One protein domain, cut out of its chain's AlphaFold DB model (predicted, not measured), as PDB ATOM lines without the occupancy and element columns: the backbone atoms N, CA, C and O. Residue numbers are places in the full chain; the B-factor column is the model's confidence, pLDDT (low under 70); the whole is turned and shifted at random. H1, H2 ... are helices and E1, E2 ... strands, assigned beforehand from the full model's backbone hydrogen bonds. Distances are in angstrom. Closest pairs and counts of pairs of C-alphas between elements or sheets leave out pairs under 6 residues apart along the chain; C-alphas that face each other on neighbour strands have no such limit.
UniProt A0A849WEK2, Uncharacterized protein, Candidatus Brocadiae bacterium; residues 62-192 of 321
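Overview. This is residues 62 to 192 of the 321 residues of an uncharacterized protein of Candidatus Brocadiae bacterium (UniProt A0A849WEK2). A five-stranded sheet, curled like part of a barrel, and a small three-stranded sheet make a sandwich, two sheets face to face, their strands crossed at 47 degrees. One helix, H1, packs on the large sheet. The 131 printed residues hold E1 to E6, H1, E7 and E8 in that order; the large sheet, E2 E4 E5 E8 E7, is antiparallel, the small one, E3 E1 E6, mixed. The class is mostly strand; the whole is compact, with a radius of gyration of the C-alphas of 15.6 A and spans of 46 by 41 by 26 A.

Along the chain. E1, residues 62 to 67, begins at C-alpha 62 (78.367, 156.335, 127.138). E2 is residues 70 to 73, E3 88 to 94, E4 97 to 106, 27.3 A long, and E5 112 to 121, 25.5 A. E6 is residues 138 to 140 and H1 145 to 155, 15.0 A. E7, residues 157 to 167, spans 32.6 A; E8, residues 174 to 186, spans 31.2 A and ends at C-alpha 186 (69.847, 136.517, 119.132).

Arrangement. In the twisted large sheet, N 71 and O 104 of E2 and E4 are 2.8 A apart. E4 and E5 form a hairpin (N 103 to O 115, 2.8 A), as do E7 and E8 (N 162 to O 181, 2.9 A); E5 and E8 pair at N 118 to O 184, 2.9 A. E4, E5 and E8 bend, E8 by 73 degrees at residue 178. In the small sheet, E1 is antiparallel to E3 (N 64 to O 91, 2.9 A) and parallel to E6 (N 140 to O 65, 2.8 A). Between the sheets, the closest C-alphas of E2 and E3, Met 72 and Val 89, are 6.4 A apart. H1 is on the large sheet, two layers, at a height of 6.9 A over the sheet; its closest C-alphas to E7 are Ile 152 and Gly 158, 5.3 A. In H1 every O i to N i+4 pair is within hydrogen-bond range.

Size, cuts and confidence. The C-alphas farthest apart, of Glu 170 and Ser 192, are 50.6 A apart. The printed part has no cut; the links E2 to E3 and E5 to E6 are long. Mean pLDDT of the printed part is 73.9, under 70 at residues 78 to 87, 142 to 158, 168 to 172 and 185 to 192.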
ATOM      1  N   MET A  62      77.509 156.587 128.290       88.19
ATOM      2  CA  MET A  62      78.367 156.335 127.138       88.19
ATOM      3  C   MET A  62      77.570 156.544 125.851       88.19
ATOM      4  O   MET A  62      76.441 156.058 125.736       88.19
ATOM      5  N   ARG A  63      78.150 157.272 124.893       88.19
ATOM      6  CA  ARG A  63      77.582 157.437 123.549       88.19
ATOM      7  C   ARG A  63      78.073 156.289 122.679       88.19
ATOM      8  O   ARG A  63      79.279 156.077 122.576       88.19
ATOM      9  N   ILE A  64      77.138 155.565 122.073       88.88
ATOM     10  CA  ILE A  64      77.413 154.374 121.273       88.88
ATOM     11  C   ILE A  64      76.760 154.534 119.904       88.88
ATOM     12  O   ILE A  64      75.569 154.840 119.820       88.88
ATOM     13  N   ALA A  65      77.530 154.305 118.847       86.62
ATOM     14  CA  ALA A  65      77.071 154.283 117.465       86.62
ATOM     15  C   ALA A  65      77.103 152.853 116.918       86.62
ATOM     16  O   ALA A  65      78.111 152.169 117.056       86.62
ATOM     17  N   PHE A  66      76.022 152.405 116.282       86.88
ATOM     18  CA  PHE A  66      75.945 151.097 115.622       86.88
ATOM     19  C   PHE A  66      76.018 151.283 114.112       86.88
ATOM     20  O   PHE A  66      75.230 152.057 113.567       86.88
ATOM     21  N   SER A  67      76.971 150.616 113.459       82.81
ATOM     22  CA  SER A  67      77.177 150.726 112.013       82.81
ATOM     23  C   SER A  67      76.165 149.918 111.213       82.81
ATOM     24  O   SER A  67      75.591 148.945 111.713       82.81
ATOM     25  N   ALA A  68      76.036 150.257 109.930       78.56
ATOM     26  CA  ALA A  68      75.407 149.389 108.939       78.56
ATOM     27  C   ALA A  68      75.885 147.923 109.093       78.56
ATOM     28  O   ALA A  68      77.058 147.691 109.426       78.56
ATOM     29  N   PRO A  69      74.998 146.929 108.894       82.25
ATOM     30  CA  PRO A  69      73.615 147.017 108.408       82.25
ATOM     31  C   PRO A  69      72.555 147.355 109.480       82.25
ATOM     32  O   PRO A  69      71.364 147.172 109.232       82.25
ATOM     33  N   VAL A  70      72.941 147.815 110.676       86.88
ATOM     34  CA  VAL A  70      71.981 148.241 111.708       86.88
ATOM     35  C   VAL A  70      71.292 149.540 111.283       86.88
ATOM     36  O   VAL A  70      71.950 150.547 111.044       86.88
ATOM     37  N   VAL A  71      69.960 149.537 111.251       87.00
ATOM     38  CA  VAL A  71      69.128 150.698 110.875       87.00
ATOM     39  C   VAL A  71      68.320 151.268 112.039       87.00
ATOM     40  O   VAL A  71      67.820 152.396 111.972       87.00
ATOM     41  N   MET A  72      68.186 150.507 113.128       86.88
ATOM     42  CA  MET A  72      67.437 150.924 114.308       86.88
ATOM     43  C   MET A  72      67.990 150.282 115.578       86.88
ATOM     44  O   MET A  72      68.401 149.124 115.571       86.88
ATOM     45  N   VAL A  73      67.941 151.021 116.687       90.94
ATOM     46  CA  VAL A  73      68.310 150.532 118.020       90.94
ATOM     47  C   VAL A  73      67.229 150.935 119.012       90.94
ATOM     48  O   VAL A  73      66.928 152.118 119.144       90.94
ATOM     49  N   ASN A  74      66.635 149.976 119.723       89.38
ATOM     50  CA  ASN A  74      65.566 150.215 120.705       89.38
ATOM     51  C   ASN A  74      64.438 151.113 120.162       89.38
ATOM     52  O   ASN A  74      64.012 152.060 120.820       89.38
ATOM     53  N   ASN A  75      63.962 150.822 118.947       81.81
ATOM     54  CA  ASN A  75      62.947 151.596 118.220       81.81
ATOM     55  C   ASN A  75      63.374 153.002 117.751       81.81
ATOM     56  O   ASN A  75      62.560 153.736 117.190       81.81
ATOM     57  N   LYS A  76      64.641 153.392 117.937       85.88
ATOM     58  CA  LYS A  76      65.197 154.649 117.424       85.88
ATOM     59  C   LYS A  76      65.878 154.401 116.077       85.88
ATOM     60  O   LYS A  76      66.858 153.659 116.020       85.88
ATOM     61  N   LYS A  77      65.349 154.991 115.000       79.31
ATOM     62  CA  LYS A  77      65.902 154.877 113.636       79.31
ATOM     63  C   LYS A  77      67.139 155.755 113.449       79.31
ATOM     64  O   LYS A  77      67.277 156.772 114.130       79.31
ATOM     65  N   ALA A  78      67.994 155.377 112.499       66.88
ATOM     66  CA  ALA A  78      68.998 156.279 111.945       66.88
ATOM     67  C   ALA A  78      68.307 157.528 111.369       66.88
ATOM     68  O   ALA A  78      67.324 157.422 110.629       66.88
ATOM     69  N   GLU A  79      68.808 158.713 111.710       62.22
ATOM     70  CA  GLU A  79      68.458 159.924 110.971       62.22
ATOM     71  C   GLU A  79      69.194 159.853 109.633       62.22
ATOM     72  O   GLU A  79      70.424 159.854 109.622       62.22
ATOM     73  N   LYS A  80      68.459 159.775 108.515       54.62
ATOM     74  CA  LYS A  80      69.068 159.898 107.187       54.62
ATOM     75  C   LYS A  80      69.727 161.270 107.102       54.62
ATOM     76  O   LYS A  80      69.032 162.286 107.121       54.62
ATOM     77  N   LYS A  81      71.053 161.301 107.039       54.25
ATOM     78  CA  LYS A  81      71.802 162.489 106.635       54.25
ATOM     79  C   LYS A  81      72.200 162.279 105.183       54.25
ATOM     80  O   LYS A  81      72.639 161.191 104.838       54.25
ATOM     81  N   ASP A  82      72.053 163.304 104.349       41.16
ATOM     82  CA  ASP A  82      72.397 163.281 102.915       41.16
ATOM     83  C   ASP A  82      73.926 163.237 102.677       41.16
ATOM     84  O   ASP A  82      74.484 164.031 101.925       41.16
ATOM     85  N   SER A  83      74.640 162.354 103.374       42.53
ATOM     86  CA  SER A  83      76.093 162.216 103.336       42.53
ATOM     87  C   SER A  83      76.457 160.801 102.894       42.53
ATOM     88  O   SER A  83      75.997 159.826 103.474       42.53
ATOM     89  N   GLU A  84      77.307 160.695 101.873       41.91
ATOM     90  CA  GLU A  84      77.722 159.439 101.225       41.91
ATOM     91  C   GLU A  84      78.584 158.501 102.105       41.91
ATOM     92  O   GLU A  84      79.128 157.519 101.602       41.91
ATOM     93  N   MET A  85      78.735 158.751 103.413       45.53
ATOM     94  CA  MET A  85      79.573 157.928 104.292       45.53
ATOM     95  C   MET A  85      78.945 157.663 105.668       45.53
ATOM     96  O   MET A  85      78.772 158.561 106.484       45.53
ATOM     97  N   GLN A  86      78.706 156.367 105.901       53.47
ATOM     98  CA  GLN A  86      78.354 155.677 107.149       53.47
ATOM     99  C   GLN A  86      77.122 156.202 107.909       53.47
ATOM    100  O   GLN A  86      77.212 156.998 108.844       53.47
ATOM    101  N   ASP A  87      75.968 155.614 107.586       67.12
ATOM    102  CA  ASP A  87      74.774 155.657 108.428       67.12
ATOM    103  C   ASP A  87      75.036 154.890 109.736       67.12
ATOM    104  O   ASP A  87      75.104 153.657 109.759       67.12
ATOM    105  N   PHE A  88      75.199 155.623 110.838       78.88
ATOM    106  CA  PHE A  88      75.244 155.051 112.182       78.88
ATOM    107  C   PHE A  88      73.988 155.411 112.976       78.88
ATOM    108  O   PHE A  88      73.506 156.545 112.931       78.88
ATOM    109  N   VAL A  89      73.514 154.483 113.810       83.31
ATOM    110  CA  VAL A  89      72.497 154.782 114.829       83.31
ATOM    111  C   VAL A  89      73.188 155.134 116.144       83.31
ATOM    112  O   VAL A  89      73.726 154.254 116.814       83.31
ATOM    113  N   GLU A  90      73.157 156.412 116.539       88.44
ATOM    114  CA  GLU A  90      73.706 156.862 117.825       88.44
ATOM    115  C   GLU A  90      72.655 156.832 118.951       88.44
ATOM    116  O   GLU A  90      71.574 157.443 118.878       88.44
ATOM    117  N   ILE A  91      73.006 156.166 120.049       89.38
ATOM    118  CA  ILE A  91      72.209 156.079 121.271       89.38
ATOM    119  C   ILE A  91      73.119 156.172 122.505       89.38
ATOM    120  O   ILE A  91      74.302 155.844 122.464       89.38
ATOM    121  N   SER A  92      72.579 156.665 123.618       90.50
ATOM    122  CA  SER A  92      73.316 156.773 124.879       90.50
ATOM    123  C   SER A  92      72.836 155.730 125.875       90.50
ATOM    124  O   SER A  92      71.631 155.583 126.078       90.50
ATOM    125  N   PHE A  93      73.776 155.058 126.535       91.00
ATOM    126  CA  PHE A  93      73.491 154.077 127.579       91.00
ATOM    127  C   PHE A  93      74.225 154.425 128.878       91.00
ATOM    128  O   PHE A  93      75.314 154.991 128.817       91.00
ATOM    129  N   PRO A  94      73.678 154.099 130.062       92.12
ATOM    130  CA  PRO A  94      74.384 154.313 131.324       92.12
ATOM    131  C   PRO A  94      75.669 153.475 131.391       92.12
ATOM    132  O   PRO A  94      75.652 152.285 131.073       92.12
ATOM    133  N   GLN A  95      76.769 154.071 131.840       89.81
ATOM    134  CA  GLN A  95      78.013 153.356 132.130       89.81
ATOM    135  C   GLN A  95      77.823 152.380 133.299       89.81
ATOM    136  O   GLN A  95      76.977 152.595 134.169       89.81
ATOM    137  N   ASN A  96      78.632 151.315 133.328       88.38
ATOM    138  CA  ASN A  96      78.556 150.229 134.314       88.38
ATOM    139  C   ASN A  96      77.148 149.631 134.445       88.38
ATOM    140  O   ASN A  96      76.647 149.411 135.550       88.38
ATOM    141  N   SER A  97      76.496 149.382 133.313       88.38
ATOM    142  CA  SER A  97      75.130 148.870 133.288       88.38
ATOM    143  C   SER A  97      74.968 147.682 132.350       88.38
ATOM    144  O   SER A  97      75.806 147.415 131.490       88.38
ATOM    145  N   ILE A  98      73.878 146.950 132.553       82.56
ATOM    146  CA  ILE A  98      73.423 145.872 131.683       82.56
ATOM    147  C   ILE A  98      72.026 146.263 131.213       82.56
ATOM    148  O   ILE A  98      71.167 146.585 132.036       82.56
ATOM    149  N   GLN A  99      71.819 146.290 129.901       81.12
ATOM    150  CA  GLN A  99      70.599 146.783 129.268       81.12
ATOM    151  C   GLN A  99      70.080 145.754 128.273       81.12
ATOM    152  O   GLN A  99      70.857 145.166 127.528       81.12
ATOM    153  N   ASN A 100      68.761 145.585 128.202       80.06
ATOM    154  CA  ASN A 100      68.170 144.891 127.062       80.06
ATOM    155  C   ASN A 100      68.279 145.788 125.825       80.06
ATOM    156  O   ASN A 100      68.057 147.000 125.905       80.06
ATOM    157  N   ILE A 101      68.588 145.185 124.684       85.56
ATOM    158  CA  ILE A 101      68.718 145.887 123.412       85.56
ATOM    159  C   ILE A 101      67.962 145.153 122.310       85.56
ATOM    160  O   ILE A 101      67.879 143.925 122.301       85.56
ATOM    161  N   VAL A 102      67.397 145.918 121.384       87.25
ATOM    162  CA  VAL A 102      66.846 145.422 120.126       87.25
ATOM    163  C   VAL A 102      67.540 146.160 118.994       87.25
ATOM    164  O   VAL A 102      67.462 147.387 118.937       87.25
ATOM    165  N   LEU A 103      68.218 145.425 118.120       89.00
ATOM    166  CA  LEU A 103      68.777 145.952 116.882       89.00
ATOM    167  C   LEU A 103      67.877 145.553 115.721       89.00
ATOM    168  O   LEU A 103      67.546 144.379 115.593       89.00
ATOM    169  N   THR A 104      67.532 146.495 114.854       86.44
ATOM    170  CA  THR A 104      66.965 146.176 113.541       86.44
ATOM    171  C   THR A 104      68.083 146.239 112.516       86.44
ATOM    172  O   THR A 104      68.756 147.266 112.411       86.44
ATOM    173  N   VAL A 105      68.290 145.149 111.784       87.12
ATOM    174  CA  VAL A 105      69.320 145.014 110.747       87.12
ATOM    175  C   VAL A 105      68.679 144.748 109.394       87.12
ATOM    176  O   VAL A 105      67.646 144.085 109.331       87.12
ATOM    177  N   LEU A 106      69.294 145.242 108.323       79.75
ATOM    178  CA  LEU A 106      68.938 144.857 106.959       79.75
ATOM    179  C   LEU A 106      69.710 143.601 106.549       79.75
ATOM    180  O   LEU A 106      70.911 143.494 106.804       79.75
ATOM    181  N   ASP A 107      69.030 142.648 105.919       73.94
ATOM    182  CA  ASP A 107      69.708 141.550 105.234       73.94
ATOM    183  C   ASP A 107      70.160 141.945 103.815       73.94
ATOM    184  O   ASP A 107      69.962 143.072 103.358       73.94
ATOM    185  N   SER A 108      70.787 141.002 103.108       73.50
ATOM    186  CA  SER A 108      71.281 141.205 101.740       73.50
ATOM    187  C   SER A 108      70.181 141.470 100.707       73.50
ATOM    188  O   SER A 108      70.486 141.916  99.606       73.50
ATOM    189  N   GLU A 109      68.923 141.171 101.031       71.94
ATOM    190  CA  GLU A 109      67.756 141.420 100.178       71.94
ATOM    191  C   GLU A 109      67.040 142.728 100.565       71.94
ATOM    192  O   GLU A 109      66.063 143.116  99.927       71.94
ATOM    193  N   GLY A 110      67.540 143.440 101.583       71.75
ATOM    194  CA  GLY A 110      66.968 144.688 102.081       71.75
ATOM    195  C   GLY A 110      65.787 144.498 103.035       71.75
ATOM    196  O   GLY A 110      65.060 145.457 103.294       71.75
ATOM    197  N   MET A 111      65.577 143.291 103.569       70.12
ATOM    198  CA  MET A 111      64.524 143.022 104.547       70.12
ATOM    199  C   MET A 111      64.993 143.380 105.962       70.12
ATOM    200  O   MET A 111      66.104 143.043 106.368       70.12
ATOM    201  N   GLU A 112      64.133 144.056 106.728       81.44
ATOM    202  CA  GLU A 112      64.393 144.403 108.131       81.44
ATOM    203  C   GLU A 112      64.162 143.197 109.057       81.44
ATOM    204  O   GLU A 112      63.089 142.589 109.060       81.44
ATOM    205  N   HIS A 113      65.138 142.908 109.919       74.94
ATOM    206  CA  HIS A 113      65.069 141.855 110.933       74.94
ATOM    207  C   HIS A 113      65.417 142.392 112.314       74.94
ATOM    208  O   HIS A 113      66.367 143.156 112.466       74.94
ATOM    209  N   ASN A 114      64.698 141.938 113.341       81.31
ATOM    210  CA  ASN A 114      64.970 142.316 114.727       81.31
ATOM    211  C   ASN A 114      65.829 141.266 115.438       81.31
ATOM    212  O   ASN A 114      65.454 140.098 115.540       81.31
ATOM    213  N   LEU A 115      66.946 141.718 115.998       75.31
ATOM    214  CA  LEU A 115      67.828 140.973 116.880       75.31
ATOM    215  C   LEU A 115      67.650 141.486 118.309       75.31
ATOM    216  O   LEU A 115      67.822 142.671 118.582       75.31
ATOM    217  N   TYR A 116      67.313 140.593 119.228       79.06
ATOM    218  CA  TYR A 116      67.093 140.890 120.638       79.06
ATOM    219  C   TYR A 116      68.307 140.465 121.447       79.06
ATOM    220  O   TYR A 116      68.909 139.431 121.169       79.06
ATOM    221  N   GLY A 117      68.651 141.217 122.482       73.75
ATOM    222  CA  GLY A 117      69.870 140.919 123.208       73.75
ATOM    223  C   GLY A 117      70.079 141.695 124.488       73.75
ATOM    224  O   GLY A 117      69.190 142.384 124.992       73.75
ATOM    225  N   GLU A 118      71.301 141.574 124.984       78.56
ATOM    226  CA  GLU A 118      71.814 142.249 126.163       78.56
ATOM    227  C   GLU A 118      73.085 143.020 125.786       78.56
ATOM    228  O   GLU A 118      74.000 142.484 125.159       78.56
ATOM    229  N   LEU A 119      73.134 144.292 126.173       82.06
ATOM    230  CA  LEU A 119      74.298 145.153 126.065       82.06
ATOM    231  C   LEU A 119      74.835 145.419 127.468       82.06
ATOM    232  O   LEU A 119      74.167 146.045 128.294       82.06
ATOM    233  N   LYS A 120      76.069 144.994 127.718       85.00
ATOM    234  CA  LYS A 120      76.820 145.368 128.911       85.00
ATOM    235  C   LYS A 120      77.752 146.524 128.575       85.00
ATOM    236  O   LYS A 120      78.631 146.398 127.723       85.00
ATOM    237  N   VAL A 121      77.549 147.638 129.267       85.81
ATOM    238  CA  VAL A 121      78.295 148.884 129.092       85.81
ATOM    239  C   VAL A 121      79.237 149.059 130.267       85.81
ATOM    240  O   VAL A 121      78.801 149.071 131.421       85.81
ATOM    241  N   PHE A 122      80.524 149.192 129.977       87.94
ATOM    242  CA  PHE A 122      81.552 149.444 130.977       87.94
ATOM    243  C   PHE A 122      81.793 150.950 131.122       87.94
ATOM    244  O   PHE A 122      81.182 151.770 130.431       87.94
ATOM    245  N   LYS A 123      82.627 151.335 132.085       87.81
ATOM    246  CA  LYS A 123      83.064 152.723 132.230       87.81
ATOM    247  C   LYS A 123      84.041 153.077 131.101       87.81
ATOM    248  O   LYS A 123      84.791 152.206 130.674       87.81
ATOM    249  N   TYR A 124      84.061 154.333 130.652       83.50
ATOM    250  CA  TYR A 124      85.184 154.817 129.841       83.50
ATOM    251  C   TYR A 124      86.499 154.665 130.615       83.50
ATOM    252  O   TYR A 124      86.539 154.962 131.817       83.50
ATOM    253  N   SER A 125      87.569 154.252 129.932       82.62
ATOM    254  CA  SER A 125      88.908 154.364 130.505       82.62
ATOM    255  C   SER A 125      89.378 155.822 130.503       82.62
ATOM    256  O   SER A 125      88.758 156.712 129.914       82.62
ATOM    257  N   ALA A 126      90.528 156.063 131.132       80.06
ATOM    258  CA  ALA A 126      91.201 157.355 131.072       80.06
ATOM    259  C   ALA A 126      91.640 157.751 129.647       80.06
ATOM    260  O   ALA A 126      91.816 158.940 129.395       80.06
ATOM    261  N   TYR A 127      91.803 156.789 128.728       77.12
ATOM    262  CA  TYR A 127      92.188 157.052 127.339       77.12
ATOM    263  C   TYR A 127      91.006 157.534 126.500       77.12
ATOM    264  O   TYR A 127      91.144 158.492 125.752       77.12
ATOM    265  N   SER A 128      89.830 156.919 126.659       75.56
ATOM    266  CA  SER A 128      88.626 157.295 125.902       75.56
ATOM    267  C   SER A 128      87.807 158.420 126.552       75.56
ATOM    268  O   SER A 128      86.844 158.915 125.957       75.56
ATOM    269  N   ALA A 129      88.166 158.834 127.771       79.25
ATOM    270  CA  ALA A 129      87.631 160.024 128.431       79.25
ATOM    271  C   ALA A 129      88.720 160.780 129.227       79.25
ATOM    272  O   ALA A 129      88.705 160.759 130.466       79.25
ATOM    273  N   PRO A 130      89.661 161.464 128.546       73.81
ATOM    274  CA  PRO A 130      90.672 162.289 129.202       73.81
ATOM    275  C   PRO A 130      90.040 163.432 130.013       73.81
ATOM    276  O   PRO A 130      88.977 163.959 129.674       73.81
ATOM    277  N   GLN A 131      90.690 163.846 131.106       75.94
ATOM    278  CA  GLN A 131      90.185 164.950 131.929       75.94
ATOM    279  C   GLN A 131      90.109 166.255 131.126       75.94
ATOM    280  O   GLN A 131      91.106 166.704 130.572       75.94
ATOM    281  N   GLY A 132      88.937 166.895 131.127       72.56
ATOM    282  CA  GLY A 132      88.708 168.169 130.434       72.56
ATOM    283  C   GLY A 132      88.256 168.031 128.978       72.56
ATOM    284  O   GLY A 132      87.941 169.044 128.356       72.56
ATOM    285  N   GLU A 133      88.149 166.806 128.462       77.38
ATOM    286  CA  GLU A 133      87.716 166.533 127.093       77.38
ATOM    287  C   GLU A 133      86.349 165.845 127.042       77.38
ATOM    288  O   GLU A 133      85.851 165.273 128.017       77.38
ATOM    289  N   LYS A 134      85.695 165.935 125.880       78.44
ATOM    290  CA  LYS A 134      84.437 165.229 125.640       78.44
ATOM    291  C   LYS A 134      84.759 163.750 125.378       78.44
ATOM    292  O   LYS A 134      85.534 163.497 124.462       78.44
ATOM    293  N   PRO A 135      84.130 162.796 126.092       82.19
ATOM    294  CA  PRO A 135      84.359 161.374 125.859       82.19
ATOM    295  C   PRO A 135      84.137 160.976 124.401       82.19
ATOM    296  O   PRO A 135      83.195 161.459 123.750       82.19
ATOM    297  N   GLU A 136      84.983 160.073 123.917       81.00
ATOM    298  CA  GLU A 136      84.934 159.585 122.544       81.00
ATOM    299  C   GLU A 136      83.640 158.803 122.260       81.00
ATOM    300  O   GLU A 136      83.030 158.177 123.137       81.00
ATOM    301  N   LEU A 137      83.189 158.853 121.005       81.69
ATOM    302  CA  LEU A 137      82.073 158.036 120.532       81.69
ATOM    303  C   LEU A 137      82.551 156.592 120.365       81.69
ATOM    304  O   LEU A 137      83.464 156.335 119.586       81.69
ATOM    305  N   VAL A 138      81.899 155.646 121.042       83.25
ATOM    306  CA  VAL A 138      82.211 154.225 120.862       83.25
ATOM    307  C   VAL A 138      81.441 153.694 119.659       83.25
ATOM    308  O   VAL A 138      80.211 153.737 119.643       83.25
ATOM    309  N   VAL A 139      82.151 153.188 118.654       82.44
ATOM    310  CA  VAL A 139      81.541 152.642 117.437       82.44
ATOM    311  C   VAL A 139      81.515 151.116 117.500       82.44
ATOM    312  O   VAL A 139      82.533 150.458 117.700       82.44
ATOM    313  N   VAL A 140      80.328 150.549 117.312       82.25
ATOM    314  CA  VAL A 140      80.078 149.120 117.170       82.25
ATOM    315  C   VAL A 140      80.056 148.790 115.680       82.25
ATOM    316  O   VAL A 140      79.020 148.914 115.025       82.25
ATOM    317  N   ALA A 141      81.212 148.381 115.164       78.50
ATOM    318  CA  ALA A 141      81.403 147.953 113.782       78.50
ATOM    319  C   ALA A 141      82.252 146.670 113.771       78.50
ATOM    320  O   ALA A 141      83.474 146.753 113.902       78.50
ATOM    321  N   PRO A 142      81.633 145.476 113.692       69.38
ATOM    322  CA  PRO A 142      82.368 144.235 113.450       69.38
ATOM    323  C   PRO A 142      83.240 144.354 112.191       69.38
ATOM    324  O   PRO A 142      82.881 145.092 111.281       69.38
ATOM    325  N   GLU A 143      84.351 143.618 112.111       69.06
ATOM    326  CA  GLU A 143      85.254 143.670 110.942       69.06
ATOM    327  C   GLU A 143      84.530 143.304 109.635       69.06
ATOM    328  O   GLU A 143      84.745 143.936 108.605       69.06
ATOM    329  N   GLU A 144      83.604 142.342 109.702       68.31
ATOM    330  CA  GLU A 144      82.740 141.936 108.591       68.31
ATOM    331  C   GLU A 144      81.260 142.041 109.009       68.31
ATOM    332  O   GLU A 144      80.652 141.035 109.404       68.31
ATOM    333  N   PRO A 145      80.646 143.243 108.984       69.94
ATOM    334  CA  PRO A 145      79.291 143.453 109.497       69.94
ATOM    335  C   PRO A 145      78.248 142.596 108.775       69.94
ATOM    336  O   PRO A 145      77.468 141.899 109.421       69.94
ATOM    337  N   GLU A 146      78.262 142.590 107.440       68.94
ATOM    338  CA  GLU A 146      77.306 141.840 106.615       68.94
ATOM    339  C   GLU A 146      77.320 140.343 106.944       68.94
ATOM    340  O   GLU A 146      76.271 139.732 107.161       68.94
ATOM    341  N   TYR A 147      78.515 139.756 107.063       62.50
ATOM    342  CA  TYR A 147      78.674 138.357 107.443       62.50
ATOM    343  C   TYR A 147      78.250 138.113 108.892       62.50
ATOM    344  O   TYR A 147      77.513 137.163 109.162       62.50
ATOM    345  N   THR A 148      78.660 138.982 109.818       65.19
ATOM    346  CA  THR A 148      78.373 138.844 111.252       65.19
ATOM    347  C   THR A 148      76.869 138.836 111.510       65.19
ATOM    348  O   THR A 148      76.351 137.899 112.115       65.19
ATOM    349  N   TYR A 149      76.136 139.827 111.003       69.19
ATOM    350  CA  TYR A 149      74.691 139.896 111.218       69.19
ATOM    351  C   TYR A 149      73.936 138.834 110.413       69.19
ATOM    352  O   TYR A 149      73.010 138.227 110.951       69.19
ATOM    353  N   SER A 150      74.363 138.507 109.186       62.72
ATOM    354  CA  SER A 150      73.784 137.384 108.429       62.72
ATOM    355  C   SER A 150      73.972 136.048 109.156       62.72
ATOM    356  O   SER A 150      73.068 135.210 109.169       62.72
ATOM    357  N   SER A 151      75.125 135.854 109.796       55.53
ATOM    358  CA  SER A 151      75.419 134.694 110.637       55.53
ATOM    359  C   SER A 151      74.485 134.643 111.846       55.53
ATOM    360  O   SER A 151      73.881 133.604 112.087       55.53
ATOM    361  N   ILE A 152      74.259 135.762 112.544       60.88
ATOM    362  CA  ILE A 152      73.309 135.818 113.669       60.88
ATOM    363  C   ILE A 152      71.888 135.490 113.204       60.88
ATOM    364  O   ILE A 152      71.210 134.689 113.843       60.88
ATOM    365  N   LEU A 153      71.445 136.053 112.076       56.62
ATOM    366  CA  LEU A 153      70.121 135.783 111.511       56.62
ATOM    367  C   LEU A 153      69.932 134.300 111.162       56.62
ATOM    368  O   LEU A 153      68.866 133.738 111.403       56.62
ATOM    369  N   LYS A 154      70.977 133.649 110.641       48.25
ATOM    370  CA  LYS A 154      70.955 132.225 110.269       48.25
ATOM    371  C   LYS A 154      71.084 131.287 111.469       48.25
ATOM    372  O   LYS A 154      70.425 130.253 111.501       48.25
ATOM    373  N   ASN A 155      71.927 131.641 112.434       45.34
ATOM    374  CA  ASN A 155      72.342 130.765 113.535       45.34
ATOM    375  C   ASN A 155      71.562 131.023 114.827       45.34
ATOM    376  O   ASN A 155      71.633 130.238 115.769       45.34
ATOM    377  N   GLY A 156      70.821 132.127 114.884       45.78
ATOM    378  CA  GLY A 156      69.974 132.511 116.005       45.78
ATOM    379  C   GLY A 156      70.697 133.198 117.163       45.78
ATOM    380  O   GLY A 156      70.020 133.648 118.087       45.78
ATOM    381  N   TYR A 157      72.028 133.307 117.126       57.16
ATOM    382  CA  TYR A 157      72.841 133.882 118.200       57.16
ATOM    383  C   TYR A 157      74.158 134.468 117.677       57.16
ATOM    384  O   TYR A 157      74.742 133.948 116.726       57.16
ATOM    385  N   GLY A 158      74.659 135.504 118.347       55.88
ATOM    386  CA  GLY A 158      76.040 135.956 118.232       55.88
ATOM    387  C   GLY A 158      76.457 136.865 119.378       55.88
ATOM    388  O   GLY A 158      75.633 137.437 120.091       55.88
ATOM    389  N   GLU A 159      77.766 136.985 119.543       70.88
ATOM    390  CA  GLU A 159      78.394 137.710 120.637       70.88
ATOM    391  C   GLU A 159      79.644 138.406 120.121       70.88
ATOM    392  O   GLU A 159      80.427 137.817 119.372       70.88
ATOM    393  N   PHE A 160      79.838 139.658 120.517       73.00
ATOM    394  CA  PHE A 160      81.071 140.371 120.224       73.00
ATOM    395  C   PHE A 160      81.349 141.471 121.243       73.00
ATOM    396  O   PHE A 160      80.479 141.954 121.968       73.00
ATOM    397  N   THR A 161      82.620 141.857 121.309       75.62
ATOM    398  CA  THR A 161      83.151 142.800 122.291       75.62
ATOM    399  C   THR A 161      83.816 143.967 121.576       75.62
ATOM    400  O   THR A 161      84.634 143.746 120.686       75.62
ATOM    401  N   VAL A 162      83.526 145.194 122.010       77.94
ATOM    402  CA  VAL A 162      84.255 146.392 121.575       77.94
ATOM    403  C   VAL A 162      85.307 146.729 122.621       77.94
ATOM    404  O   VAL A 162      85.012 146.846 123.816       77.94
ATOM    405  N   ARG A 163      86.547 146.859 122.157       78.62
ATOM    406  CA  ARG A 163      87.714 147.202 122.968       78.62
ATOM    407  C   ARG A 163      88.338 148.482 122.456       78.62
ATOM    408  O   ARG A 163      88.264 148.771 121.266       78.62
ATOM    409  N   GLU A 164      88.994 149.193 123.355       76.81
ATOM    410  CA  GLU A 164      89.822 150.339 122.997       76.81
ATOM    411  C   GLU A 164      90.981 149.929 122.090       76.81
ATOM    412  O   GLU A 164      91.513 148.816 122.188       76.81
ATOM    413  N   GLN A 165      91.406 150.865 121.248       74.56
ATOM    414  CA  GLN A 165      92.688 150.807 120.561       74.56
ATOM    415  C   GLN A 165      93.579 151.894 121.156       74.56
ATOM    416  O   GLN A 165      93.289 153.077 121.033       74.56
ATOM    417  N   ILE A 166      94.639 151.479 121.844       77.06
ATOM    418  CA  ILE A 166      95.584 152.368 122.518       77.06
ATOM    419  C   ILE A 166      96.879 152.340 121.718       77.06
ATOM    420  O   ILE A 166      97.403 151.262 121.443       77.06
ATOM    421  N   GLN A 167      97.412 153.500 121.352       72.75
ATOM    422  CA  GLN A 167      98.730 153.565 120.734       72.75
ATOM    423  C   GLN A 167      99.803 153.270 121.788       72.75
ATOM    424  O   GLN A 167      99.852 153.928 122.827       72.75
ATOM    425  N   ASP A 168     100.642 152.265 121.536       68.12
ATOM    426  CA  ASP A 168     101.791 151.945 122.376       68.12
ATOM    427  C   ASP A 168     102.780 153.125 122.318       68.12
ATOM    428  O   ASP A 168     103.311 153.418 121.242       68.12
ATOM    429  N   PRO A 169     103.026 153.830 123.438       64.44
ATOM    430  CA  PRO A 169     103.875 155.015 123.442       64.44
ATOM    431  C   PRO A 169     105.354 154.701 123.161       64.44
ATOM    432  O   PRO A 169     106.098 155.611 122.805       64.44
ATOM    433  N   GLU A 170     105.789 153.444 123.297       69.12
ATOM    434  CA  GLU A 170     107.176 153.028 123.060       69.12
ATOM    435  C   GLU A 170     107.381 152.440 121.659       69.12
ATOM    436  O   GLU A 170     108.453 152.599 121.074       69.12
ATOM    437  N   LYS A 171     106.366 151.760 121.109       69.50
ATOM    438  CA  LYS A 171     106.469 151.039 119.824       69.50
ATOM    439  C   LYS A 171     105.681 151.664 118.676       69.50
ATOM    440  O   LYS A 171     105.869 151.265 117.532       69.50
ATOM    441  N   GLY A 172     104.786 152.611 118.959       66.19
ATOM    442  CA  GLY A 172     103.883 153.222 117.978       66.19
ATOM    443  C   GLY A 172     102.783 152.291 117.446       66.19
ATOM    444  O   GLY A 172     101.937 152.740 116.673       66.19
ATOM    445  N   GLU A 173     102.771 151.019 117.858       73.44
ATOM    446  CA  GLU A 173     101.801 150.000 117.448       73.44
ATOM    447  C   GLU A 173     100.465 150.158 118.190       73.44
ATOM    448  O   GLU A 173     100.424 150.511 119.367       73.44
ATOM    449  N   LEU A 174      99.349 149.858 117.522       70.25
ATOM    450  CA  LEU A 174      98.031 149.849 118.159       70.25
ATOM    451  C   LEU A 174      97.853 148.577 118.998       70.25
ATOM    452  O   LEU A 174      97.864 147.458 118.482       70.25
ATOM    453  N   LYS A 175      97.631 148.748 120.299       76.94
ATOM    454  CA  LYS A 175      97.346 147.681 121.259       76.94
ATOM    455  C   LYS A 175      95.865 147.667 121.637       76.94
ATOM    456  O   LYS A 175      95.221 148.706 121.749       76.94
ATOM    457  N   LYS A 176      95.323 146.474 121.904       75.25
ATOM    458  CA  LYS A 176      93.968 146.309 122.459       75.25
ATOM    459  C   LYS A 176      93.938 146.750 123.929       75.25
ATOM    460  O   LYS A 176      94.639 146.164 124.755       75.25
ATOM    461  N   GLY A 177      93.125 147.758 124.230       75.62
ATOM    462  CA  GLY A 177      92.885 148.286 125.572       75.62
ATOM    463  C   GLY A 177      91.716 147.617 126.296       75.62
ATOM    464  O   GLY A 177      91.411 146.433 126.077       75.62
ATOM    465  N   GLU A 178      91.076 148.368 127.196       82.19
ATOM    466  CA  GLU A 178      89.983 147.857 128.026       82.19
ATOM    467  C   GLU A 178      88.733 147.528 127.196       82.19
ATOM    468  O   GLU A 178      88.554 147.969 126.057       82.19
ATOM    469  N   VAL A 179      87.865 146.684 127.760       79.88
ATOM    470  CA  VAL A 179      86.554 146.400 127.168       79.88
ATOM    471  C   VAL A 179      85.619 147.553 127.494       79.88
ATOM    472  O   VAL A 179      85.341 147.796 128.663       79.88
ATOM    473  N   LEU A 180      85.076 148.195 126.463       80.44
ATOM    474  CA  LEU A 180      84.087 149.261 126.623       80.44
ATOM    475  C   LEU A 180      82.663 148.729 126.539       80.44
ATOM    476  O   LEU A 180      81.790 149.178 127.281       80.44
ATOM    477  N   LEU A 181      82.431 147.746 125.664       80.62
ATOM    478  CA  LEU A 181      81.112 147.173 125.418       80.62
ATOM    479  C   LEU A 181      81.201 145.672 125.195       80.62
ATOM    480  O   LEU A 181      82.099 145.184 124.508       80.62
ATOM    481  N   HIS A 182      80.209 144.958 125.708       75.19
ATOM    482  CA  HIS A 182      79.970 143.569 125.367       75.19
ATOM    483  C   HIS A 182      78.523 143.395 124.917       75.19
ATOM    484  O   HIS A 182      77.605 143.787 125.641       75.19
ATOM    485  N   LEU A 183      78.330 142.842 123.721       73.44
ATOM    486  CA  LEU A 183      77.023 142.691 123.107       73.44
ATOM    487  C   LEU A 183      76.730 141.224 122.814       73.44
ATOM    488  O   LEU A 183      77.500 140.552 122.131       73.44
ATOM    489  N   ILE A 184      75.582 140.770 123.304       73.38
ATOM    490  CA  ILE A 184      75.038 139.438 123.061       73.38
ATOM    491  C   ILE A 184      73.698 139.613 122.352       73.38
ATOM    492  O   ILE A 184      72.816 140.285 122.882       73.38
ATOM    493  N   LEU A 185      73.531 139.012 121.176       67.50
ATOM    494  CA  LEU A 185      72.338 139.125 120.335       67.50
ATOM    495  C   LEU A 185      71.807 137.747 119.953       67.50
ATOM    496  O   LEU A 185      72.562 136.798 119.768       67.50
ATOM    497  N   GLY A 186      70.501 137.661 119.743       55.97
ATOM    498  CA  GLY A 186      69.847 136.517 119.132       55.97
ATOM    499  C   GLY A 186      68.618 136.929 118.335       55.97
ATOM    500  O   GLY A 186      68.089 138.027 118.487       55.97
ATOM    501  N   THR A 187      68.130 136.042 117.475       54.62
ATOM    502  CA  THR A 187      66.936 136.305 116.646       54.62
ATOM    503  C   THR A 187      65.631 136.218 117.434       54.62
ATOM    504  O   THR A 187      64.560 136.526 116.913       54.62
ATOM    505  N   LYS A 188      65.700 135.804 118.706       53.91
ATOM    506  CA  LYS A 188      64.540 135.598 119.569       53.91
ATOM    507  C   LYS A 188      64.653 136.346 120.886       53.91
ATOM    508  O   LYS A 188      65.715 136.457 121.491       53.91
ATOM    509  N   LYS A 189      63.506 136.848 121.342       54.91
ATOM    510  CA  LYS A 189      63.375 137.608 122.581       54.91
ATOM    511  C   LYS A 189      63.434 136.667 123.786       54.91
ATOM    512  O   LYS A 189      62.624 135.754 123.906       54.91
ATOM    513  N   LYS A 190      64.352 136.928 124.718       46.31
ATOM    514  CA  LYS A 190      64.387 136.259 126.027       46.31
ATOM    515  C   LYS A 190      63.091 136.557 126.794       46.31
ATOM    516  O   LYS A 190      62.723 137.723 126.950       46.31
ATOM    517  N   THR A 191      62.403 135.522 127.277       49.12
ATOM    518  CA  THR A 191      61.208 135.663 128.129       49.12
ATOM    519  C   THR A 191      61.501 135.162 129.543       49.12
ATOM    520  O   THR A 191      62.512 134.507 129.788       49.12
ATOM    521  N   SER A 192      60.612 135.446 130.495       38.97
ATOM    522  CA  SER A 192      60.720 134.959 131.878       38.97
ATOM    523  C   SER A 192      60.631 133.431 132.013       38.97
ATOM    524  O   SER A 192      60.862 132.909 133.100       38.97
TER     525      SER A 192